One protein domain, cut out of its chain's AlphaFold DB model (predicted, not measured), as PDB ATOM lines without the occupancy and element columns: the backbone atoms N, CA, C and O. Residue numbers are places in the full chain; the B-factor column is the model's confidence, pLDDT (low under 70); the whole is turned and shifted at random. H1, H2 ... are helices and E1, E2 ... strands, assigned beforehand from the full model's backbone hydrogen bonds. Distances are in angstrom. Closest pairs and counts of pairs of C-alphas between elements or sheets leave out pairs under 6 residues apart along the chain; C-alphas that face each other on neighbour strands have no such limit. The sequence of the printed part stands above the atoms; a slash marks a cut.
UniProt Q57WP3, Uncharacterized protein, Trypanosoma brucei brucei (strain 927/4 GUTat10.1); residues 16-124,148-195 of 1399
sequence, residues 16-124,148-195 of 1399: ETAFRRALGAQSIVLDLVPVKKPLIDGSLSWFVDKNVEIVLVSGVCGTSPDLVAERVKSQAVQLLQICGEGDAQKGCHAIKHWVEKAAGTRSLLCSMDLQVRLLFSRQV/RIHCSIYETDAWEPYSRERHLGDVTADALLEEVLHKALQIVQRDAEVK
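What this domain is: This is residues 16 to 124 and 148 to 195 of the 1399 residues of an uncharacterized protein of Trypanosoma brucei brucei (strain 927/4 GUTat10.1) (UniProt Q57WP3). A twisted, curled wall of six strands is covered over one face by helices, while its other face has no named helix over it. H2 crosses slantwise over E2, E3 and E4, H5 runs along E5 and E6, and H3 packs between these two helices, touching both; H1 packs on the outside of H2 and H3, and H4 packs on H5. The sheet is mixed, in the order E1, E2, E3, E4, E5, E6, with E3 and E4 its one parallel pair, and with H2, H3 and H5 it makes two layers, a sheet with helices on one face. The printed part has 157 residues, with five named helices and six named strands in the order H1, E1, E2, E3, H2, H3, H4, E4, E5, E6, H5, and its class is mixed, helices and strands. It is compact, with a radius of gyration of the C-alphas of 15.5 A and spans of 46 by 36 by 31 A.

Where its parts are: H1, residues 16 to 23, begins at C-alpha 16 at (-41.899, -20.192, -20.997). E1, residues 28 to 36, is 24.9 A long, E2, residues 39 to 49, is 32.1 A, and E3, residues 52 to 62, is 28.3 A. These three form a meander, each strand the antiparallel neighbour of the one before. H2, residues 65 to 83, runs 26.9 A from C-alpha 65 at (-34.308, -32.530, -23.871). H3, residues 88 to 101, is 19.9 A long, and H4, residues 103 to 111, is 12.0 A. E4, residues 115 to 122, is 23.5 A long, E5, residues 149 to 156, is 21.8 A, and E6, residues 166 to 173, is 22.2 A. E3, then H2, H3 and H4, then E4 make a strand-helix-strand unit, two parallel neighbour strands with helices between them along the chain. H5, residues 177 to 195, is 27.4 A long and ends at C-alpha 195 at (-16.537, -7.993, -52.343).

How they stand to each other: E1 and E6 are the edge strands. The hairpin E1 and E2 has N 33 and O 41 at 2.8 A, and the hairpin E2 and E3 has N 46 and O 54 at 2.7 A, both within hydrogen-bond range. Parallel E3 and E4, at 48 degrees, have N 55 and O 118 at 2.8 A. Antiparallel E4 and E5 have N 117 and O 154 at 2.8 A, and the hairpin E5 and E6 has N 168 and O 153 at 2.8 A. H2 is on the sheet at a height over the sheet of 8.4 A, and on the local plane stands at 45 degrees to E3; its closest C-alphas to E3 are those of Val 68 and Gly 62, 5.5 A apart. H5 is on the sheet at a height of 8.5 A, over E5 and only just over E6, with 3 of its C-alphas falling on E6; on the local plane it stands at 21 degrees to E5, along the strands. H3, the hub, touches H2 at a steep tilt of 66 degrees, closest at the C-alphas of Ala 88 and Gln 81, 4.0 A. H3 touches H5 at a shallow tilt of 31 degrees, closest at Trp 98 and Leu 181, whose C-alphas are 7.0 A apart. H1 is not on the sheet; it touches H3, with the C-alphas of Ala 22 and Gln 89 closest at 4.3 A. H4 only grazes the sheet with residues 106 to 110 and touches H5, with the C-alphas of Thr 105 and Gln 189 closest at 5.0 A. H2 and H4 are apart. In H1, H2, H3, H4 and H5 every O i to N i+4 pair is within hydrogen-bond range.

The domain as a whole: The C-alphas farthest apart, those of Pro 38 and Glu 193, are 46.1 A from each other. Residues 125 to 147 are not printed, and C-alphas 124 and 148 are 8.4 A apart across the cut. Of the links that are printed whole, E5 to E6 is short, with 9 residues, and the others are tight. The mean pLDDT of the printed part is 70.8; 53 residues are under 70, among them 22 to 41 and 156 to 165.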
ATOM      1  N   GLU A  16     -41.125 -20.131 -19.755       68.11
ATOM      2  CA  GLU A  16     -41.899 -20.192 -20.997       68.11
ATOM      3  C   GLU A  16     -42.770 -18.950 -21.244       68.11
ATOM      4  O   GLU A  16     -42.837 -18.442 -22.361       68.11
ATOM      5  N   THR A  17     -43.440 -18.429 -20.214       67.92
ATOM      6  CA  THR A  17     -44.294 -17.238 -20.331       67.92
ATOM      7  C   THR A  17     -43.456 -15.985 -20.594       67.92
ATOM      8  O   THR A  17     -43.837 -15.158 -21.422       67.92
ATOM      9  N   ALA A  18     -42.308 -15.849 -19.921       63.65
ATOM     10  CA  ALA A  18     -41.374 -14.747 -20.153       63.65
ATOM     11  C   ALA A  18     -40.750 -14.822 -21.558       63.65
ATOM     12  O   ALA A  18     -40.723 -13.820 -22.270       63.65
ATOM     13  N   PHE A  19     -40.340 -16.018 -21.987       68.60
ATOM     14  CA  PHE A  19     -39.795 -16.280 -23.320       68.60
ATOM     15  C   PHE A  19     -40.806 -15.945 -24.425       68.60
ATOM     16  O   PHE A  19     -40.491 -15.200 -25.354       68.60
ATOM     17  N   ARG A  20     -42.055 -16.418 -24.290       68.86
ATOM     18  CA  ARG A  20     -43.132 -16.127 -25.250       68.86
ATOM     19  C   ARG A  20     -43.512 -14.651 -25.291       68.86
ATOM     20  O   ARG A  20     -43.808 -14.157 -26.373       68.86
ATOM     21  N   ARG A  21     -43.501 -13.939 -24.156       70.06
ATOM     22  CA  ARG A  21     -43.712 -12.479 -24.154       70.06
ATOM     23  C   ARG A  21     -42.589 -11.737 -24.869       70.06
ATOM     24  O   ARG A  21     -42.877 -10.785 -25.581       70.06
ATOM     25  N   ALA A  22     -41.341 -12.162 -24.675       61.78
ATOM     26  CA  ALA A  22     -40.182 -11.472 -25.228       61.78
ATOM     27  C   ALA A  22     -40.057 -11.647 -26.749       61.78
ATOM     28  O   ALA A  22     -39.890 -10.659 -27.456       61.78
ATOM     29  N   LEU A  23     -40.140 -12.884 -27.252       62.99
ATOM     30  CA  LEU A  23     -39.881 -13.188 -28.666       62.99
ATOM     31  C   LEU A  23     -41.155 -13.385 -29.508       62.99
ATOM     32  O   LEU A  23     -41.096 -13.355 -30.738       62.99
ATOM     33  N   GLY A  24     -42.324 -13.554 -28.881       60.43
ATOM     34  CA  GLY A  24     -43.600 -13.710 -29.582       60.43
ATOM     35  C   GLY A  24     -43.639 -14.904 -30.547       60.43
ATOM     36  O   GLY A  24     -42.945 -15.903 -30.372       60.43
ATOM     37  N   ALA A  25     -44.467 -14.799 -31.590       50.47
ATOM     38  CA  ALA A  25     -44.614 -15.805 -32.650       50.47
ATOM     39  C   ALA A  25     -43.538 -15.699 -33.759       50.47
ATOM     40  O   ALA A  25     -43.787 -16.068 -34.908       50.47
ATOM     41  N   GLN A  26     -42.364 -15.133 -33.456       53.33
ATOM     42  CA  GLN A  26     -41.325 -14.856 -34.449       53.33
ATOM     43  C   GLN A  26     -40.538 -16.109 -34.868       53.33
ATOM     44  O   GLN A  26     -40.612 -17.175 -34.257       53.33
ATOM     45  N   SER A  27     -39.763 -15.968 -35.949       49.96
ATOM     46  CA  SER A  27     -38.931 -17.036 -36.493       49.96
ATOM     47  C   SER A  27     -37.730 -17.334 -35.579       49.96
ATOM     48  O   SER A  27     -36.666 -16.741 -35.731       49.96
ATOM     49  N   ILE A  28     -37.892 -18.289 -34.662       49.87
ATOM     50  CA  ILE A  28     -36.828 -18.777 -33.771       49.87
ATOM     51  C   ILE A  28     -36.578 -20.266 -34.033       49.87
ATOM     52  O   ILE A  28     -37.547 -21.020 -34.117       49.87
ATOM     53  N   VAL A  29     -35.333 -20.698 -34.206       50.28
ATOM     54  CA  VAL A  29     -34.943 -22.114 -34.321       50.28
ATOM     55  C   VAL A  29     -34.329 -22.537 -32.990       50.28
ATOM     56  O   VAL A  29     -33.403 -21.886 -32.514       50.28
ATOM     57  N   LEU A  30     -34.886 -23.581 -32.370       46.11
ATOM     58  CA  LEU A  30     -34.318 -24.230 -31.190       46.11
ATOM     59  C   LEU A  30     -33.826 -25.610 -31.621       46.11
ATOM     60  O   LEU A  30     -34.646 -26.514 -31.796       46.11
ATOM     61  N   ASP A  31     -32.517 -25.753 -31.794       54.14
ATOM     62  CA  ASP A  31     -31.904 -27.017 -32.194       54.14
ATOM     63  C   ASP A  31     -31.468 -27.793 -30.955       54.14
ATOM     64  O   ASP A  31     -30.768 -27.265 -30.094       54.14
ATOM     65  N   LEU A  32     -31.910 -29.050 -30.856       39.19
ATOM     66  CA  LEU A  32     -31.507 -30.002 -29.820       39.19
ATOM     67  C   LEU A  32     -30.802 -31.179 -30.492       39.19
ATOM     68  O   LEU A  32     -31.450 -32.050 -31.077       39.19
ATOM     69  N   VAL A  33     -29.475 -31.204 -30.414       46.84
ATOM     70  CA  VAL A  33     -28.635 -32.175 -31.119       46.84
ATOM     71  C   VAL A  33     -28.087 -33.204 -30.123       46.84
ATOM     72  O   VAL A  33     -27.412 -32.838 -29.160       46.84
ATOM     73  N   PRO A  34     -28.346 -34.511 -30.303       38.56
ATOM     74  CA  PRO A  34     -27.724 -35.541 -29.477       38.56
ATOM     75  C   PRO A  34     -26.222 -35.630 -29.789       38.56
ATOM     76  O   PRO A  34     -25.838 -36.033 -30.883       38.56
ATOM     77  N   VAL A  35     -25.370 -35.283 -28.819       48.84
ATOM     78  CA  VAL A  35     -23.904 -35.259 -29.001       48.84
ATOM     79  C   VAL A  35     -23.286 -36.620 -28.681       48.84
ATOM     80  O   VAL A  35     -22.536 -37.174 -29.480       48.84
ATOM     81  N   LYS A  36     -23.616 -37.198 -27.519       47.86
ATOM     82  CA  LYS A  36     -23.229 -38.562 -27.102       47.86
ATOM     83  C   LYS A  36     -24.234 -39.060 -26.082       47.86
ATOM     84  O   LYS A  36     -24.345 -38.433 -25.041       47.86
ATOM     85  N   LYS A  37     -24.928 -40.180 -26.311       43.02
ATOM     86  CA  LYS A  37     -25.941 -40.693 -25.363       43.02
ATOM     87  C   LYS A  37     -25.386 -40.770 -23.923       43.02
ATOM     88  O   LYS A  37     -24.329 -41.375 -23.743       43.02
ATOM     89  N   PRO A  38     -26.081 -40.221 -22.905       46.54
ATOM     90  CA  PRO A  38     -27.401 -39.567 -22.935       46.54
ATOM     91  C   PRO A  38     -27.374 -38.024 -23.094       46.54
ATOM     92  O   PRO A  38     -28.376 -37.370 -22.837       46.54
ATOM     93  N   LEU A  39     -26.243 -37.433 -23.474       48.16
ATOM     94  CA  LEU A  39     -26.013 -35.994 -23.614       48.16
ATOM     95  C   LEU A  39     -26.618 -35.398 -24.901       48.16
ATOM     96  O   LEU A  39     -26.400 -35.904 -26.007       48.16
ATOM     97  N   ILE A  40     -27.314 -34.280 -24.735       59.67
ATOM     98  CA  ILE A  40     -27.966 -33.458 -25.757       59.67
ATOM     99  C   ILE A  40     -27.424 -32.036 -25.616       59.67
ATOM    100  O   ILE A  40     -27.314 -31.545 -24.494       59.67
ATOM    101  N   ASP A  41     -27.097 -31.400 -26.736       69.39
ATOM    102  CA  ASP A  41     -26.699 -29.996 -26.828       69.39
ATOM    103  C   ASP A  41     -27.827 -29.156 -27.436       69.39
ATOM    104  O   ASP A  41     -28.606 -29.662 -28.244       69.39
ATOM    105  N   GLY A  42     -27.947 -27.903 -27.009       70.16
ATOM    106  CA  GLY A  42     -29.050 -27.013 -27.342       70.16
ATOM    107  C   GLY A  42     -28.591 -25.616 -27.743       70.16
ATOM    108  O   GLY A  42     -27.814 -24.987 -27.019       70.16
ATOM    109  N   SER A  43     -29.123 -25.102 -28.852       70.93
ATOM    110  CA  SER A  43     -28.886 -23.736 -29.338       70.93
ATOM    111  C   SER A  43     -30.188 -23.027 -29.731       70.93
ATOM    112  O   SER A  43     -31.223 -23.657 -29.963       70.93
ATOM    113  N   LEU A  44     -30.150 -21.692 -29.754       75.68
ATOM    114  CA  LEU A  44     -31.258 -20.827 -30.147       75.68
ATOM    115  C   LEU A  44     -30.791 -19.756 -31.137       75.68
ATOM    116  O   LEU A  44     -30.100 -18.807 -30.749       75.68
ATOM    117  N   SER A  45     -31.255 -19.872 -32.380       71.47
ATOM    118  CA  SER A  45     -31.062 -18.880 -33.441       71.47
ATOM    119  C   SER A  45     -32.342 -18.088 -33.698       71.47
ATOM    120  O   SER A  45     -33.441 -18.640 -33.775       71.47
ATOM    121  N   TRP A  46     -32.206 -16.780 -33.872       71.75
ATOM    122  CA  TRP A  46     -33.276 -15.830 -34.147       71.75
ATOM    123  C   TRP A  46     -32.976 -15.069 -35.440       71.75
ATOM    124  O   TRP A  46     -31.963 -14.387 -35.555       71.75
ATOM    125  N   PHE A  47     -33.860 -15.184 -36.430       62.53
ATOM    126  CA  PHE A  47     -33.684 -14.542 -37.735       62.53
ATOM    127  C   PHE A  47     -34.446 -13.221 -37.765       62.53
ATOM    128  O   PHE A  47     -35.675 -13.215 -37.884       62.53
ATOM    129  N   VAL A  48     -33.713 -12.117 -37.634       60.29
ATOM    130  CA  VAL A  48     -34.286 -10.763 -37.667       60.29
ATOM    131  C   VAL A  48     -34.537 -10.313 -39.109       60.29
ATOM    132  O   VAL A  48     -35.576  -9.714 -39.378       60.29
ATOM    133  N   ASP A  49     -33.638 -10.664 -40.035       64.57
ATOM    134  CA  ASP A  49     -33.759 -10.424 -41.480       64.57
ATOM    135  C   ASP A  49     -33.255 -11.641 -42.286       64.57
ATOM    136  O   ASP A  49     -32.570 -12.502 -41.734       64.57
ATOM    137  N   LYS A  50     -33.586 -11.729 -43.585       65.43
ATOM    138  CA  LYS A  50     -33.252 -12.848 -44.487       65.43
ATOM    139  C   LYS A  50     -31.761 -13.205 -44.469       65.43
ATOM    140  O   LYS A  50     -31.432 -14.384 -44.501       65.43
ATOM    141  N   ASN A  51     -30.894 -12.201 -44.366       72.46
ATOM    142  CA  ASN A  51     -29.445 -12.343 -44.508       72.46
ATOM    143  C   ASN A  51     -28.693 -12.201 -43.169       72.46
ATOM    144  O   ASN A  51     -27.464 -12.248 -43.155       72.46
ATOM    145  N   VAL A  52     -29.410 -12.014 -42.049       72.32
ATOM    146  CA  VAL A  52     -28.822 -11.794 -40.716       72.32
ATOM    147  C   VAL A  52     -29.430 -12.761 -39.696       72.32
ATOM    148  O   VAL A  52     -30.561 -12.586 -39.229       72.32
ATOM    149  N   GLU A  53     -28.652 -13.774 -39.321       79.43
ATOM    150  CA  GLU A  53     -28.960 -14.713 -38.242       79.43
ATOM    151  C   GLU A  53     -28.373 -14.210 -36.916       79.43
ATOM    152  O   GLU A  53     -27.196 -13.876 -36.840       79.43
ATOM    153  N   ILE A  54     -29.168 -14.194 -35.846       78.62
ATOM    154  CA  ILE A  54     -28.716 -13.836 -34.498       78.62
ATOM    155  C   ILE A  54     -28.772 -15.066 -33.599       78.62
ATOM    156  O   ILE A  54     -29.851 -15.538 -33.252       78.62
ATOM    157  N   VAL A  55     -27.622 -15.570 -33.164       81.15
ATOM    158  CA  VAL A  55     -27.554 -16.692 -32.221       81.15
ATOM    159  C   VAL A  55     -27.508 -16.131 -30.804       81.15
ATOM    160  O   VAL A  55     -26.536 -15.489 -30.412       81.15
ATOM    161  N   LEU A  56     -28.581 -16.350 -30.039       79.52
ATOM    162  CA  LEU A  56     -28.718 -15.837 -28.669       79.52
ATOM    163  C   LEU A  56     -28.100 -16.779 -27.633       79.52
ATOM    164  O   LEU A  56     -27.638 -16.332 -26.586       79.52
ATOM    165  N   VAL A  57     -28.158 -18.087 -27.893       72.50
ATOM    166  CA  VAL A  57     -27.668 -19.132 -26.989       72.50
ATOM    167  C   VAL A  57     -27.088 -20.269 -27.822       72.50
ATOM    168  O   VAL A  57     -27.724 -20.730 -28.765       72.50
ATOM    169  N   SER A  58     -25.900 -20.741 -27.463       73.96
ATOM    170  CA  SER A  58     -25.231 -21.879 -28.098       73.96
ATOM    171  C   SER A  58     -24.546 -22.738 -27.029       73.96
ATOM    172  O   SER A  58     -24.067 -22.196 -26.030       73.96
ATOM    173  N   GLY A  59     -24.507 -24.059 -27.224       70.04
ATOM    174  CA  GLY A  59     -23.713 -24.980 -26.402       70.04
ATOM    175  C   GLY A  59     -24.345 -25.415 -25.071       70.04
ATOM    176  O   GLY A  59     -23.624 -25.758 -24.126       70.04
ATOM    177  N   VAL A  60     -25.674 -25.368 -24.927       70.99
ATOM    178  CA  VAL A  60     -26.334 -25.820 -23.692       70.99
ATOM    179  C   VAL A  60     -26.430 -27.339 -23.656       70.99
ATOM    180  O   VAL A  60     -27.368 -27.940 -24.166       70.99
ATOM    181  N   CYS A  61     -25.498 -27.967 -22.947       75.68
ATOM    182  CA  CYS A  61     -25.489 -29.415 -22.771       75.68
ATOM    183  C   CYS A  61     -26.325 -29.884 -21.563       75.68
ATOM    184  O   CYS A  61     -26.288 -29.292 -20.476       75.68
ATOM    185  N   GLY A  62     -27.030 -31.007 -21.714       73.67
ATOM    186  CA  GLY A  62     -27.780 -31.676 -20.647       73.67
ATOM    187  C   GLY A  62     -28.165 -33.113 -21.000       73.67
ATOM    188  O   GLY A  62     -27.896 -33.590 -22.094       73.67
ATOM    189  N   THR A  63     -28.772 -33.838 -20.061       74.64
ATOM    190  CA  THR A  63     -29.165 -35.253 -20.244       74.64
ATOM    191  C   THR A  63     -30.643 -35.445 -20.587       74.64
ATOM    192  O   THR A  63     -31.066 -36.555 -20.904       74.64
ATOM    193  N   SER A  64     -31.441 -34.378 -20.501       71.10
ATOM    194  CA  SER A  64     -32.875 -34.381 -20.796       71.10
ATOM    195  C   SER A  64     -33.196 -33.258 -21.786       71.10
ATOM    196  O   SER A  64     -32.808 -32.117 -21.513       71.10
ATOM    197  N   PRO A  65     -33.916 -33.542 -22.891       72.07
ATOM    198  CA  PRO A  65     -34.308 -32.530 -23.871       72.07
ATOM    199  C   PRO A  65     -35.079 -31.371 -23.232       72.07
ATOM    200  O   PRO A  65     -34.810 -30.213 -23.536       72.07
ATOM    201  N   ASP A  66     -35.983 -31.676 -22.296       72.47
ATOM    202  CA  ASP A  66     -36.823 -30.675 -21.633       72.47
ATOM    203  C   ASP A  66     -35.988 -29.742 -20.745       72.47
ATOM    204  O   ASP A  66     -36.183 -28.527 -20.752       72.47
ATOM    205  N   LEU A  67     -35.005 -30.294 -20.021       72.74
ATOM    206  CA  LEU A  67     -34.094 -29.499 -19.190       72.74
ATOM    207  C   LEU A  67     -33.173 -28.621 -20.041       72.74
ATOM    208  O   LEU A  67     -32.911 -27.479 -19.665       72.74
ATOM    209  N   VAL A  68     -32.686 -29.139 -21.173       74.35
ATOM    210  CA  VAL A  68     -31.879 -28.356 -22.117       74.35
ATOM    211  C   VAL A  68     -32.718 -27.223 -22.704       74.35
ATOM    212  O   VAL A  68     -32.295 -26.073 -22.643       74.35
ATOM    213  N   ALA A  69     -33.932 -27.507 -23.181       73.99
ATOM    214  CA  ALA A  69     -34.823 -26.507 -23.760       73.99
ATOM    215  C   ALA A  69     -35.180 -25.388 -22.767       73.99
ATOM    216  O   ALA A  69     -35.088 -24.210 -23.111       73.99
ATOM    217  N   GLU A  70     -35.542 -25.724 -21.524       77.36
ATOM    218  CA  GLU A  70     -35.822 -24.722 -20.485       77.36
ATOM    219  C   GLU A  70     -34.587 -23.878 -20.149       77.36
ATOM    220  O   GLU A  70     -34.685 -22.662 -19.968       77.36
ATOM    221  N   ARG A  71     -33.398 -24.492 -20.123       77.07
ATOM    222  CA  ARG A  71     -32.145 -23.783 -19.849       77.07
ATOM    223  C   ARG A  71     -31.751 -22.850 -20.996       77.07
ATOM    224  O   ARG A  71     -31.359 -21.717 -20.720       77.07
ATOM    225  N   VAL A  72     -31.934 -23.276 -22.248       77.90
ATOM    226  CA  VAL A  72     -31.754 -22.435 -23.442       77.90
ATOM    227  C   VAL A  72     -32.699 -21.234 -23.398       77.90
ATOM    228  O   VAL A  72     -32.252 -20.095 -23.521       77.90
ATOM    229  N   LYS A  73     -33.994 -21.452 -23.132       80.41
ATOM    230  CA  LYS A  73     -34.977 -20.361 -23.007       80.41
ATOM    231  C   LYS A  73     -34.623 -19.396 -21.880       80.41
ATOM    232  O   LYS A  73     -34.672 -18.184 -22.077       80.41
ATOM    233  N   SER A  74     -34.234 -19.913 -20.714       77.57
ATOM    234  CA  SER A  74     -33.840 -19.084 -19.571       77.57
ATOM    235  C   SER A  74     -32.612 -18.226 -19.881       77.57
ATOM    236  O   SER A  74     -32.590 -17.056 -19.510       77.57
ATOM    237  N   GLN A  75     -31.598 -18.782 -20.548       81.73
ATOM    238  CA  GLN A  75     -30.403 -18.030 -20.937       81.73
ATOM    239  C   GLN A  75     -30.713 -16.982 -22.008       81.73
ATOM    240  O   GLN A  75     -30.233 -15.856 -21.902       81.73
ATOM    241  N   ALA A  76     -31.576 -17.303 -22.976       82.39
ATOM    242  CA  ALA A  76     -32.009 -16.356 -23.999       82.39
ATOM    243  C   ALA A  76     -32.760 -15.166 -23.384       82.39
ATOM    244  O   ALA A  76     -32.457 -14.018 -23.698       82.39
ATOM    245  N   VAL A  77     -33.692 -15.421 -22.454       80.13
ATOM    246  CA  VAL A  77     -34.405 -14.357 -21.725       80.13
ATOM    247  C   VAL A  77     -33.429 -13.490 -20.931       80.13
ATOM    248  O   VAL A  77     -33.538 -12.271 -20.987       80.13
ATOM    249  N   GLN A  78     -32.454 -14.083 -20.235       81.36
ATOM    250  CA  GLN A  78     -31.443 -13.324 -19.490       81.36
ATOM    251  C   GLN A  78     -30.580 -12.452 -20.408       81.36
ATOM    252  O   GLN A  78     -30.330 -11.292 -20.085       81.36
ATOM    253  N   LEU A  79     -30.149 -12.975 -21.559       80.78
ATOM    254  CA  LEU A  79     -29.356 -12.216 -22.524       80.78
ATOM    255  C   LEU A  79     -30.162 -11.046 -23.109       80.78
ATOM    256  O   LEU A  79     -29.664  -9.923 -23.165       80.78
ATOM    257  N   LEU A  80     -31.437 -11.267 -23.440       80.63
ATOM    258  CA  LEU A  80     -32.343 -10.205 -23.887       80.63
ATOM    259  C   LEU A  80     -32.640  -9.177 -22.783       80.63
ATOM    260  O   LEU A  80     -32.743  -7.992 -23.078       80.63
ATOM    261  N   GLN A  81     -32.740  -9.580 -21.514       80.55
ATOM    262  CA  GLN A  81     -32.879  -8.637 -20.394       80.55
ATOM    263  C   GLN A  81     -31.646  -7.748 -20.251       80.55
ATOM    264  O   GLN A  81     -31.791  -6.553 -20.013       80.55
ATOM    265  N   ILE A  82     -30.443  -8.299 -20.431       77.78
ATOM    266  CA  ILE A  82     -29.204  -7.510 -20.440       77.78
ATOM    267  C   ILE A  82     -29.239  -6.487 -21.586       77.78
ATOM    268  O   ILE A  82     -28.889  -5.329 -21.384       77.78
ATOM    269  N   CYS A  83     -29.728  -6.898 -22.758       76.65
ATOM    270  CA  CYS A  83     -29.893  -6.038 -23.930       76.65
ATOM    271  C   CYS A  83     -30.948  -4.927 -23.747       76.65
ATOM    272  O   CYS A  83     -30.887  -3.918 -24.441       76.65
ATOM    273  N   GLY A  84     -31.929  -5.110 -22.858       76.02
ATOM    274  CA  GLY A  84     -33.097  -4.235 -22.707       76.02
ATOM    275  C   GLY A  84     -33.238  -3.565 -21.346       76.02
ATOM    276  O   GLY A  84     -34.366  -3.357 -20.897       76.02
ATOM    277  N   GLU A  85     -32.126  -3.282 -20.663       75.67
ATOM    278  CA  GLU A  85     -32.113  -2.620 -19.346       75.67
ATOM    279  C   GLU A  85     -32.991  -3.330 -18.292       75.67
ATOM    280  O   GLU A  85     -33.682  -2.708 -17.487       75.67
ATOM    281  N   GLY A  86     -32.984  -4.665 -18.303       74.47
ATOM    282  CA  GLY A  86     -33.766  -5.514 -17.401       74.47
ATOM    283  C   GLY A  86     -35.074  -6.048 -17.992       74.47
ATOM    284  O   GLY A  86     -35.684  -6.934 -17.392       74.47
ATOM    285  N   ASP A  87     -35.487  -5.588 -19.178       77.90
ATOM    286  CA  ASP A  87     -36.682  -6.071 -19.876       77.90
ATOM    287  C   ASP A  87     -36.319  -6.798 -21.183       77.90
ATOM    288  O   ASP A  87     -35.808  -6.210 -22.135       77.90
ATOM    289  N   ALA A  88     -36.628  -8.097 -21.251       77.72
ATOM    290  CA  ALA A  88     -36.357  -8.923 -22.428       77.72
ATOM    291  C   ALA A  88     -37.083  -8.429 -23.689       77.72
ATOM    292  O   ALA A  88     -36.550  -8.552 -24.792       77.72
ATOM    293  N   GLN A  89     -38.290  -7.871 -23.539       76.35
ATOM    294  CA  GLN A  89     -39.061  -7.366 -24.671       76.35
ATOM    295  C   GLN A  89     -38.409  -6.101 -25.240       76.35
ATOM    296  O   GLN A  89     -38.265  -5.978 -26.457       76.35
ATOM    297  N   LYS A  90     -37.933  -5.197 -24.370       77.35
ATOM    298  CA  LYS A  90     -37.139  -4.034 -24.795       77.35
ATOM    299  C   LYS A  90     -35.847  -4.456 -25.486       77.35
ATOM    300  O   LYS A  90     -35.513  -3.877 -26.513       77.35
ATOM    301  N   GLY A  91     -35.161  -5.481 -24.980       79.86
ATOM    302  CA  GLY A  91     -33.928  -5.985 -25.587       79.86
ATOM    303  C   GLY A  91     -34.152  -6.562 -26.983       79.86
ATOM    304  O   GLY A  91     -33.407  -6.245 -27.907       79.86
ATOM    305  N   CYS A  92     -35.226  -7.336 -27.169       80.51
ATOM    306  CA  CYS A  92     -35.636  -7.827 -28.486       80.51
ATOM    307  C   CYS A  92     -35.936  -6.664 -29.449       80.51
ATOM    308  O   CYS A  92     -35.410  -6.626 -30.562       80.51
ATOM    309  N   HIS A  93     -36.718  -5.671 -29.012       79.32
ATOM    310  CA  HIS A  93     -36.999  -4.490 -29.828       79.32
ATOM    311  C   HIS A  93     -35.740  -3.685 -30.164       79.32
ATOM    312  O   HIS A  93     -35.614  -3.239 -31.300       79.32
ATOM    313  N   ALA A  94     -34.800  -3.540 -29.227       78.95
ATOM    314  CA  ALA A  94     -33.545  -2.835 -29.453       78.95
ATOM    315  C   ALA A  94     -32.700  -3.524 -30.536       78.95
ATOM    316  O   ALA A  94     -32.309  -2.873 -31.500       78.95
ATOM    317  N   ILE A  95     -32.483  -4.843 -30.435       82.22
ATOM    318  CA  ILE A  95     -31.727  -5.605 -31.445       82.22
ATOM    319  C   ILE A  95     -32.375  -5.455 -32.825       82.22
ATOM    320  O   ILE A  95     -31.695  -5.133 -33.799       82.22
ATOM    321  N   LYS A  96     -33.697  -5.639 -32.898       81.82
ATOM    322  CA  LYS A  96     -34.446  -5.520 -34.150       81.82
ATOM    323  C   LYS A  96     -34.319  -4.124 -34.763       81.82
ATOM    324  O   LYS A  96     -33.982  -4.006 -35.936       81.82
ATOM    325  N   HIS A  97     -34.531  -3.084 -33.960       81.22
ATOM    326  CA  HIS A  97     -34.430  -1.687 -34.390       81.22
ATOM    327  C   HIS A  97     -33.043  -1.346 -34.941       81.22
ATOM    328  O   HIS A  97     -32.923  -0.626 -35.929       81.22
ATOM    329  N   TRP A  98     -31.984  -1.887 -34.336       80.42
ATOM    330  CA  TRP A  98     -30.609  -1.657 -34.784       80.42
ATOM    331  C   TRP A  98     -30.261  -2.385 -36.082       80.42
ATOM    332  O   TRP A  98     -29.605  -1.790 -36.937       80.42
ATOM    333  N   VAL A  99     -30.743  -3.618 -36.275       80.61
ATOM    334  CA  VAL A  99     -30.630  -4.304 -37.574       80.61
ATOM    335  C   VAL A  99     -31.417  -3.535 -38.635       80.61
ATOM    336  O   VAL A  99     -30.873  -3.232 -39.690       80.61
ATOM    337  N   GLU A 100     -32.658  -3.131 -38.347       78.34
ATOM    338  CA  GLU A 100     -33.502  -2.374 -39.283       78.34
ATOM    339  C   GLU A 100     -32.874  -1.031 -39.695       78.34
ATOM    340  O   GLU A 100     -32.914  -0.693 -40.880       78.34
ATOM    341  N   LYS A 101     -32.234  -0.316 -38.755       79.11
ATOM    342  CA  LYS A 101     -31.486   0.930 -39.009       79.11
ATOM    343  C   LYS A 101     -30.267   0.754 -39.915       79.11
ATOM    344  O   LYS A 101     -29.877   1.712 -40.578       79.11
ATOM    345  N   ALA A 102     -29.662  -0.430 -39.973       79.30
ATOM    346  CA  ALA A 102     -28.514  -0.714 -40.835       79.30
ATOM    347  C   ALA A 102     -28.942  -1.009 -42.286       79.30
ATOM    348  O   ALA A 102     -28.555  -2.017 -42.879       79.30
ATOM    349  N   ALA A 103     -29.762  -0.126 -42.867       74.46
ATOM    350  CA  ALA A 103     -30.339  -0.294 -44.200       74.46
ATOM    351  C   ALA A 103     -29.271  -0.472 -45.295       74.46
ATOM    352  O   ALA A 103     -29.438  -1.320 -46.169       74.46
ATOM    353  N   GLY A 104     -28.148   0.254 -45.203       71.87
ATOM    354  CA  GLY A 104     -27.017   0.117 -46.129       71.87
ATOM    355  C   GLY A 104     -26.419  -1.291 -46.115       71.87
ATOM    356  O   GLY A 104     -26.348  -1.938 -47.155       71.87
ATOM    357  N   THR A 105     -26.087  -1.813 -44.928       75.65
ATOM    358  CA  THR A 105     -25.572  -3.181 -44.756       75.65
ATOM    359  C   THR A 105     -26.563  -4.222 -45.273       75.65
ATOM    360  O   THR A 105     -26.173  -5.149 -45.973       75.65
ATOM    361  N   ARG A 106     -27.855  -4.063 -44.969       80.73
ATOM    362  CA  ARG A 106     -28.912  -4.986 -45.413       80.73
ATOM    363  C   ARG A 106     -29.056  -5.010 -46.932       80.73
ATOM    364  O   ARG A 106     -29.167  -6.087 -47.509       80.73
ATOM    365  N   SER A 107     -29.027  -3.838 -47.563       70.41
ATOM    366  CA  SER A 107     -29.079  -3.703 -49.019       70.41
ATOM    367  C   SER A 107     -27.874  -4.375 -49.681       70.41
ATOM    368  O   SER A 107     -28.058  -5.167 -50.599       70.41
ATOM    369  N   LEU A 108     -26.665  -4.156 -49.147       68.09
ATOM    370  CA  LEU A 108     -25.429  -4.793 -49.620       68.09
ATOM    371  C   LEU A 108     -25.434  -6.319 -49.453       68.09
ATOM    372  O   LEU A 108     -25.074  -7.043 -50.376       68.09
ATOM    373  N   LEU A 109     -25.863  -6.829 -48.295       69.29
ATOM    374  CA  LEU A 109     -25.971  -8.274 -48.075       69.29
ATOM    375  C   LEU A 109     -26.977  -8.913 -49.036       69.29
ATOM    376  O   LEU A 109     -26.710  -9.979 -49.580       69.29
ATOM    377  N   CYS A 110     -28.116  -8.252 -49.263       67.03
ATOM    378  CA  CYS A 110     -29.151  -8.737 -50.169       67.03
ATOM    379  C   CYS A 110     -28.720  -8.665 -51.642       67.03
ATOM    380  O   CYS A 110     -29.054  -9.563 -52.408       67.03
ATOM    381  N   SER A 111     -27.998  -7.617 -52.052       58.27
ATOM    382  CA  SER A 111     -27.542  -7.453 -53.438       58.27
ATOM    383  C   SER A 111     -26.419  -8.424 -53.808       58.27
ATOM    384  O   SER A 111     -26.330  -8.840 -54.964       58.27
ATOM    385  N   MET A 112     -25.589  -8.793 -52.831       61.28
ATOM    386  CA  MET A 112     -24.462  -9.715 -52.994       61.28
ATOM    387  C   MET A 112     -24.798 -11.167 -52.617       61.28
ATOM    388  O   MET A 112     -23.933 -12.028 -52.751       61.28
ATOM    389  N   ASP A 113     -26.023 -11.434 -52.150       65.28
ATOM    390  CA  ASP A 113     -26.483 -12.740 -51.647       65.28
ATOM    391  C   ASP A 113     -25.583 -13.327 -50.536       65.28
ATOM    392  O   ASP A 113     -25.266 -14.512 -50.494       65.28
ATOM    393  N   LEU A 114     -25.131 -12.464 -49.619       66.31
ATOM    394  CA  LEU A 114     -24.284 -12.838 -48.484       66.31
ATOM    395  C   LEU A 114     -25.140 -13.080 -47.235       66.31
ATOM    396  O   LEU A 114     -26.029 -12.278 -46.934       66.31
ATOM    397  N   GLN A 115     -24.843 -14.136 -46.470       74.58
ATOM    398  CA  GLN A 115     -25.489 -14.429 -45.186       74.58
ATOM    399  C   GLN A 115     -24.493 -14.311 -44.029       74.58
ATOM    400  O   GLN A 115     -23.376 -14.827 -44.080       74.58
ATOM    401  N   VAL A 116     -24.918 -13.631 -42.964       79.16
ATOM    402  CA  VAL A 116     -24.091 -13.373 -41.783       79.16
ATOM    403  C   VAL A 116     -24.777 -13.864 -40.518       79.16
ATOM    404  O   VAL A 116     -25.977 -13.668 -40.320       79.16
ATOM    405  N   ARG A 117     -23.980 -14.450 -39.625       81.52
ATOM    406  CA  ARG A 117     -24.361 -14.894 -38.288       81.52
ATOM    407  C   ARG A 117     -23.693 -14.026 -37.222       81.52
ATOM    408  O   ARG A 117     -22.473 -13.874 -37.201       81.52
ATOM    409  N   LEU A 118     -24.501 -13.489 -36.313       83.09
ATOM    410  CA  LEU A 118     -24.093 -12.712 -35.144       83.09
ATOM    411  C   LEU A 118     -24.318 -13.550 -33.880       83.09
ATOM    412  O   LEU A 118     -25.456 -13.749 -33.452       83.09
ATOM    413  N   LEU A 119     -23.242 -14.064 -33.289       84.48
ATOM    414  CA  LEU A 119     -23.283 -14.878 -32.075       84.48
ATOM    415  C   LEU A 119     -23.090 -14.000 -30.839       84.48
ATOM    416  O   LEU A 119     -21.991 -13.502 -30.595       84.48
ATOM    417  N   PHE A 120     -24.138 -13.862 -30.027       80.43
ATOM    418  CA  PHE A 120     -24.080 -13.121 -28.771       80.43
ATOM    419  C   PHE A 120     -23.703 -14.034 -27.609       80.43
ATOM    420  O   PHE A 120     -24.295 -15.090 -27.400       80.43
ATOM    421  N   SER A 121     -22.741 -13.596 -26.801       75.29
ATOM    422  CA  SER A 121     -22.352 -14.292 -25.577       75.29
ATOM    423  C   SER A 121     -22.071 -13.317 -24.436       75.29
ATOM    424  O   SER A 121     -21.789 -12.132 -24.632       75.29
ATOM    425  N   ARG A 122     -22.183 -13.822 -23.204       70.82
ATOM    426  CA  ARG A 122     -21.828 -13.083 -21.990       70.82
ATOM    427  C   ARG A 122     -20.380 -13.399 -21.639       70.82
ATOM    428  O   ARG A 122     -20.058 -14.558 -21.382       70.82
ATOM    429  N   GLN A 123     -19.521 -12.384 -21.586       60.44
ATOM    430  CA  GLN A 123     -18.127 -12.591 -21.208       60.44
ATOM    431  C   GLN A 123     -18.049 -12.855 -19.697       60.44
ATOM    432  O   GLN A 123     -18.246 -11.956 -18.881       60.44
ATOM    433  N   VAL A 124     -17.791 -14.105 -19.309       52.00
ATOM    434  CA  VAL A 124     -17.433 -14.431 -17.925       52.00
ATOM    435  C   VAL A 124     -15.991 -13.980 -17.748       52.00
ATOM    436  O   VAL A 124     -15.084 -14.586 -18.315       52.00
ATOM    437  N   ARG A 148     -20.859  -7.367 -19.578       67.65
ATOM    438  CA  ARG A 148     -20.236  -7.142 -20.892       67.65
ATOM    439  C   ARG A 148     -20.791  -8.129 -21.920       67.65
ATOM    440  O   ARG A 148     -20.749  -9.347 -21.714       67.65
ATOM    441  N   ILE A 149     -21.324  -7.582 -23.011       73.28
ATOM    442  CA  ILE A 149     -21.850  -8.330 -24.158       73.28
ATOM    443  C   ILE A 149     -20.724  -8.482 -25.185       73.28
ATOM    444  O   ILE A 149     -20.054  -7.509 -25.532       73.28
ATOM    445  N   HIS A 150     -20.534  -9.703 -25.672       81.32
ATOM    446  CA  HIS A 150     -19.610 -10.033 -26.751       81.32
ATOM    447  C   HIS A 150     -20.393 -10.511 -27.976       81.32
ATOM    448  O   HIS A 150     -21.349 -11.274 -27.825       81.32
ATOM    449  N   CYS A 151     -19.992 -10.070 -29.169       85.05
ATOM    450  CA  CYS A 151     -20.566 -10.507 -30.439       85.05
ATOM    451  C   CYS A 151     -19.465 -11.017 -31.371       85.05
ATOM    452  O   CYS A 151     -18.580 -10.245 -31.744       85.05
ATOM    453  N   SER A 152     -19.563 -12.279 -31.783       85.21
ATOM    454  CA  SER A 152     -18.716 -12.878 -32.821       85.21
ATOM    455  C   SER A 152     -19.466 -12.922 -34.149       85.21
ATOM    456  O   SER A 152     -20.653 -13.253 -34.181       85.21
ATOM    457  N   ILE A 153     -18.789 -12.563 -35.236       87.37
ATOM    458  CA  ILE A 153     -19.394 -12.366 -36.557       87.37
ATOM    459  C   ILE A 153     -18.849 -13.427 -37.502       87.37
ATOM    460  O   ILE A 153     -17.635 -13.536 -37.688       87.37
ATOM    461  N   TYR A 154     -19.747 -14.174 -38.132       82.23
ATOM    462  CA  TYR A 154     -19.397 -15.211 -39.093       82.23
ATOM    463  C   TYR A 154     -20.106 -14.959 -40.415       82.23
ATOM    464  O   TYR A 154     -21.308 -14.709 -40.448       82.23
ATOM    465  N   GLU A 155     -19.360 -15.040 -41.508       75.49
ATOM    466  CA  GLU A 155     -19.919 -15.258 -42.833       75.49
ATOM    467  C   GLU A 155     -20.256 -16.745 -42.960       75.49
ATOM    468  O   GLU A 155     -19.410 -17.610 -42.715       75.49
ATOM    469  N   THR A 156     -21.499 -17.040 -43.319       64.09
ATOM    470  CA  THR A 156     -21.994 -18.407 -43.464       64.09
ATOM    471  C   THR A 156     -22.353 -18.656 -44.916       64.09
ATOM    472  O   THR A 156     -23.028 -17.834 -45.533       64.09
ATOM    473  N   ASP A 157     -21.944 -19.803 -45.450       53.90
ATOM    474  CA  ASP A 157     -22.398 -20.251 -46.763       53.90
ATOM    475  C   ASP A 157     -23.895 -20.597 -46.662       53.90
ATOM    476  O   ASP A 157     -24.286 -21.387 -45.796       53.90
ATOM    477  N   ALA A 158     -24.741 -20.030 -47.532       47.95
ATOM    478  CA  ALA A 158     -26.199 -20.241 -47.505       47.95
ATOM    479  C   ALA A 158     -26.596 -21.732 -47.614       47.95
ATOM    480  O   ALA A 158     -27.713 -22.129 -47.278       47.95
ATOM    481  N   TRP A 159     -25.661 -22.559 -48.089       34.50
ATOM    482  CA  TRP A 159     -25.826 -23.967 -48.426       34.50
ATOM    483  C   TRP A 159     -25.585 -24.934 -47.251       34.50
ATOM    484  O   TRP A 159     -26.234 -25.978 -47.200       34.50
ATOM    485  N   GLU A 160     -24.678 -24.617 -46.314       35.73
ATOM    486  CA  GLU A 160     -24.289 -25.494 -45.190       35.73
ATOM    487  C   GLU A 160     -23.791 -24.670 -43.973       35.73
ATOM    488  O   GLU A 160     -22.604 -24.348 -43.890       35.73
ATOM    489  N   PRO A 161     -24.639 -24.359 -42.970       39.23
ATOM    490  CA  PRO A 161     -24.308 -23.382 -41.921       39.23
ATOM    491  C   PRO A 161     -23.241 -23.814 -40.895       39.23
ATOM    492  O   PRO A 161     -23.030 -23.094 -39.924       39.23
ATOM    493  N   TYR A 162     -22.584 -24.970 -41.048       43.49
ATOM    494  CA  TYR A 162     -21.607 -25.458 -40.058       43.49
ATOM    495  C   TYR A 162     -20.266 -25.919 -40.640       43.49
ATOM    496  O   TYR A 162     -19.289 -25.996 -39.901       43.49
ATOM    497  N   SER A 163     -20.177 -26.239 -41.934       43.38
ATOM    498  CA  SER A 163     -18.945 -26.792 -42.522       43.38
ATOM    499  C   SER A 163     -17.996 -25.717 -43.068       43.38
ATOM    500  O   SER A 163     -16.808 -25.997 -43.235       43.38
ATOM    501  N   ARG A 164     -18.486 -24.495 -43.341       49.84
ATOM    502  CA  ARG A 164     -17.729 -23.424 -44.023       49.84
ATOM    503  C   ARG A 164     -17.920 -22.024 -43.432       49.84
ATOM    504  O   ARG A 164     -17.864 -21.035 -44.156       49.84
ATOM    505  N   GLU A 165     -18.145 -21.916 -42.127       64.45
ATOM    506  CA  GLU A 165     -18.236 -20.599 -41.490       64.45
ATOM    507  C   GLU A 165     -16.875 -19.888 -41.501       64.45
ATOM    508  O   GLU A 165     -15.877 -20.410 -40.996       64.45
ATOM    509  N   ARG A 166     -16.829 -18.674 -42.059       75.18
ATOM    510  CA  ARG A 166     -15.647 -17.810 -42.031       75.18
ATOM    511  C   ARG A 166     -15.835 -16.745 -40.958       75.18
ATOM    512  O   ARG A 166     -16.718 -15.901 -41.055       75.18
ATOM    513  N   HIS A 167     -14.982 -16.759 -39.939       82.75
ATOM    514  CA  HIS A 167     -14.967 -15.711 -38.915       82.75
ATOM    515  C   HIS A 167     -14.525 -14.375 -39.528       82.75
ATOM    516  O   HIS A 167     -13.460 -14.296 -40.145       82.75
ATOM    517  N   LEU A 168     -15.359 -13.343 -39.381       82.11
ATOM    518  CA  LEU A 168     -15.099 -11.987 -39.876       82.11
ATOM    519  C   LEU A 168     -14.496 -11.083 -38.791       82.11
ATOM    520  O   LEU A 168     -13.759 -10.149 -39.109       82.11
ATOM    521  N   GLY A 169     -14.793 -11.343 -37.516       83.01
ATOM    522  CA  GLY A 169     -14.245 -10.588 -36.393       83.01
ATOM    523  C   GLY A 169     -15.096 -10.675 -35.130       83.01
ATOM    524  O   GLY A 169     -16.198 -11.223 -35.131       83.01
ATOM    525  N   ASP A 170     -14.574 -10.089 -34.055       84.92
ATOM    526  CA  ASP A 170     -15.215 -10.048 -32.744       84.92
ATOM    527  C   ASP A 170     -15.356  -8.610 -32.237       84.92
ATOM    528  O   ASP A 170     -14.469  -7.773 -32.426       84.92
ATOM    529  N   VAL A 171     -16.457  -8.334 -31.538       83.57
ATOM    530  CA  VAL A 171     -16.737  -7.030 -30.934       83.57
ATOM    531  C   VAL A 171     -17.057  -7.196 -29.452       83.57
ATOM    532  O   VAL A 171     -17.963  -7.935 -29.064       83.57
ATOM    533  N   THR A 172     -16.334  -6.458 -28.612       77.97
ATOM    534  CA  THR A 172     -16.645  -6.251 -27.192       77.97
ATOM    535  C   THR A 172     -16.861  -4.762 -26.928       77.97
ATOM    536  O   THR A 172     -16.122  -3.915 -27.435       77.97
ATOM    537  N   ALA A 173     -17.880  -4.426 -26.134       66.25
ATOM    538  CA  ALA A 173     -18.067  -3.076 -25.605       66.25
ATOM    539  C   ALA A 173     -18.495  -3.130 -24.135       66.25
ATOM    540  O   ALA A 173     -19.060  -4.122 -23.666       66.25
ATOM    541  N   ASP A 174     -18.214  -2.051 -23.407       62.18
ATOM    542  CA  ASP A 174     -18.261  -2.055 -21.947       62.18
ATOM    543  C   ASP A 174     -19.666  -1.907 -21.343       62.18
ATOM    544  O   ASP A 174     -19.821  -2.230 -20.166       62.18
ATOM    545  N   ALA A 175     -20.694  -1.513 -22.109       58.38
ATOM    546  CA  ALA A 175     -22.082  -1.550 -21.615       58.38
ATOM    547  C   ALA A 175     -23.192  -1.426 -22.674       58.38
ATOM    548  O   ALA A 175     -24.284  -1.945 -22.455       58.38
ATOM    549  N   LEU A 176     -22.975  -0.733 -23.796       68.63
ATOM    550  CA  LEU A 176     -24.076  -0.411 -24.710       68.63
ATOM    551  C   LEU A 176     -24.182  -1.448 -25.832       68.63
ATOM    552  O   LEU A 176     -23.314  -1.536 -26.698       68.63
ATOM    553  N   LEU A 177     -25.285  -2.209 -25.835       72.69
ATOM    554  CA  LEU A 177     -25.681  -3.095 -26.939       72.69
ATOM    555  C   LEU A 177     -25.598  -2.381 -28.295       72.69
ATOM    556  O   LEU A 177     -25.184  -2.976 -29.289       72.69
ATOM    557  N   GLU A 178     -25.977  -1.104 -28.305       74.98
ATOM    558  CA  GLU A 178     -25.964  -0.239 -29.481       74.98
ATOM    559  C   GLU A 178     -24.565  -0.153 -30.098       74.98
ATOM    560  O   GLU A 178     -24.413  -0.325 -31.304       74.98
ATOM    561  N   GLU A 179     -23.525   0.022 -29.276       79.42
ATOM    562  CA  GLU A 179     -22.140   0.082 -29.750       79.42
ATOM    563  C   GLU A 179     -21.659  -1.262 -30.301       79.42
ATOM    564  O   GLU A 179     -20.939  -1.288 -31.302       79.42
ATOM    565  N   VAL A 180     -22.053  -2.376 -29.668       81.96
ATOM    566  CA  VAL A 180     -21.673  -3.727 -30.111       81.96
ATOM    567  C   VAL A 180     -22.289  -4.033 -31.473       81.96
ATOM    568  O   VAL A 180     -21.571  -4.401 -32.401       81.96
ATOM    569  N   LEU A 181     -23.603  -3.837 -31.612       82.86
ATOM    570  CA  LEU A 181     -24.322  -4.070 -32.865       82.86
ATOM    571  C   LEU A 181     -23.851  -3.131 -33.973       82.86
ATOM    572  O   LEU A 181     -23.641  -3.580 -35.098       82.86
ATOM    573  N   HIS A 182     -23.638  -1.851 -33.663       81.83
ATOM    574  CA  HIS A 182     -23.165  -0.883 -34.646       81.83
ATOM    575  C   HIS A 182     -21.781  -1.256 -35.187       81.83
ATOM    576  O   HIS A 182     -21.593  -1.315 -36.401       81.83
ATOM    577  N   LYS A 183     -20.822  -1.582 -34.310       84.28
ATOM    578  CA  LYS A 183     -19.486  -2.036 -34.728       84.28
ATOM    579  C   LYS A 183     -19.540  -3.360 -35.486       84.28
ATOM    580  O   LYS A 183     -18.815  -3.517 -36.465       84.28
ATOM    581  N   ALA A 184     -20.401  -4.293 -35.075       86.77
ATOM    582  CA  ALA A 184     -20.533  -5.572 -35.759       86.77
ATOM    583  C   ALA A 184     -21.063  -5.401 -37.189       86.77
ATOM    584  O   ALA A 184     -20.468  -5.903 -38.138       86.77
ATOM    585  N   LEU A 185     -22.123  -4.612 -37.367       84.56
ATOM    586  CA  LEU A 185     -22.694  -4.335 -38.686       84.56
ATOM    587  C   LEU A 185     -21.755  -3.494 -39.565       84.56
ATOM    588  O   LEU A 185     -21.736  -3.689 -40.776       84.56
ATOM    589  N   GLN A 186     -20.909  -2.635 -38.981       85.04
ATOM    590  CA  GLN A 186     -19.837  -1.957 -39.722       85.04
ATOM    591  C   GLN A 186     -18.778  -2.927 -40.269       85.04
ATOM    592  O   GLN A 186     -18.296  -2.724 -41.383       85.04
ATOM    593  N   ILE A 187     -18.400  -3.968 -39.516       86.10
ATOM    594  CA  ILE A 187     -17.464  -5.002 -40.001       86.10
ATOM    595  C   ILE A 187     -18.079  -5.735 -41.196       86.10
ATOM    596  O   ILE A 187     -17.429  -5.878 -42.228       86.10
ATOM    597  N   VAL A 188     -19.350  -6.122 -41.073       85.50
ATOM    598  CA  VAL A 188     -20.107  -6.789 -42.142       85.50
ATOM    599  C   VAL A 188     -20.212  -5.915 -43.389       85.50
ATOM    600  O   VAL A 188     -19.984  -6.387 -44.498       85.50
ATOM    601  N   GLN A 189     -20.525  -4.632 -43.208       84.61
ATOM    602  CA  GLN A 189     -20.640  -3.689 -44.313       84.61
ATOM    603  C   GLN A 189     -19.317  -3.545 -45.074       84.61
ATOM    604  O   GLN A 189     -19.320  -3.636 -46.297       84.61
ATOM    605  N   ARG A 190     -18.189  -3.383 -44.370       84.16
ATOM    606  CA  ARG A 190     -16.872  -3.262 -45.017       84.16
ATOM    607  C   ARG A 190     -16.493  -4.508 -45.813       84.16
ATOM    608  O   ARG A 190     -15.935  -4.378 -46.895       84.16
ATOM    609  N   ASP A 191     -16.777  -5.702 -45.292       82.51
ATOM    610  CA  ASP A 191     -16.506  -6.949 -46.018       82.51
ATOM    611  C   ASP A 191     -17.357  -7.057 -47.297       82.51
ATOM    612  O   ASP A 191     -16.834  -7.379 -48.367       82.51
ATOM    613  N   ALA A 192     -18.643  -6.697 -47.216       77.30
ATOM    614  CA  ALA A 192     -19.537  -6.678 -48.371       77.30
ATOM    615  C   ALA A 192     -19.110  -5.642 -49.432       77.30
ATOM    616  O   ALA A 192     -19.095  -5.963 -50.620       77.30
ATOM    617  N   GLU A 193     -18.692  -4.439 -49.022       78.51
ATOM    618  CA  GLU A 193     -18.196  -3.384 -49.921       78.51
ATOM    619  C   GLU A 193     -16.930  -3.824 -50.680       78.51
ATOM    620  O   GLU A 193     -16.821  -3.614 -51.888       78.51
ATOM    621  N   VAL A 194     -15.985  -4.489 -50.002       75.54
ATOM    622  CA  VAL A 194     -14.766  -5.024 -50.640       75.54
ATOM    623  C   VAL A 194     -15.111  -6.088 -51.687       75.54
ATOM    624  O   VAL A 194     -14.527  -6.105 -52.774       75.54
ATOM    625  N   LYS A 195     -16.078  -6.965 -51.395       70.12
ATOM    626  CA  LYS A 195     -16.537  -7.993 -52.343       70.12
ATOM    627  C   LYS A 195     -17.270  -7.396 -53.538       70.12
ATOM    628  O   LYS A 195     -17.063  -7.863 -54.657       70.12
TER     629      LYS A 195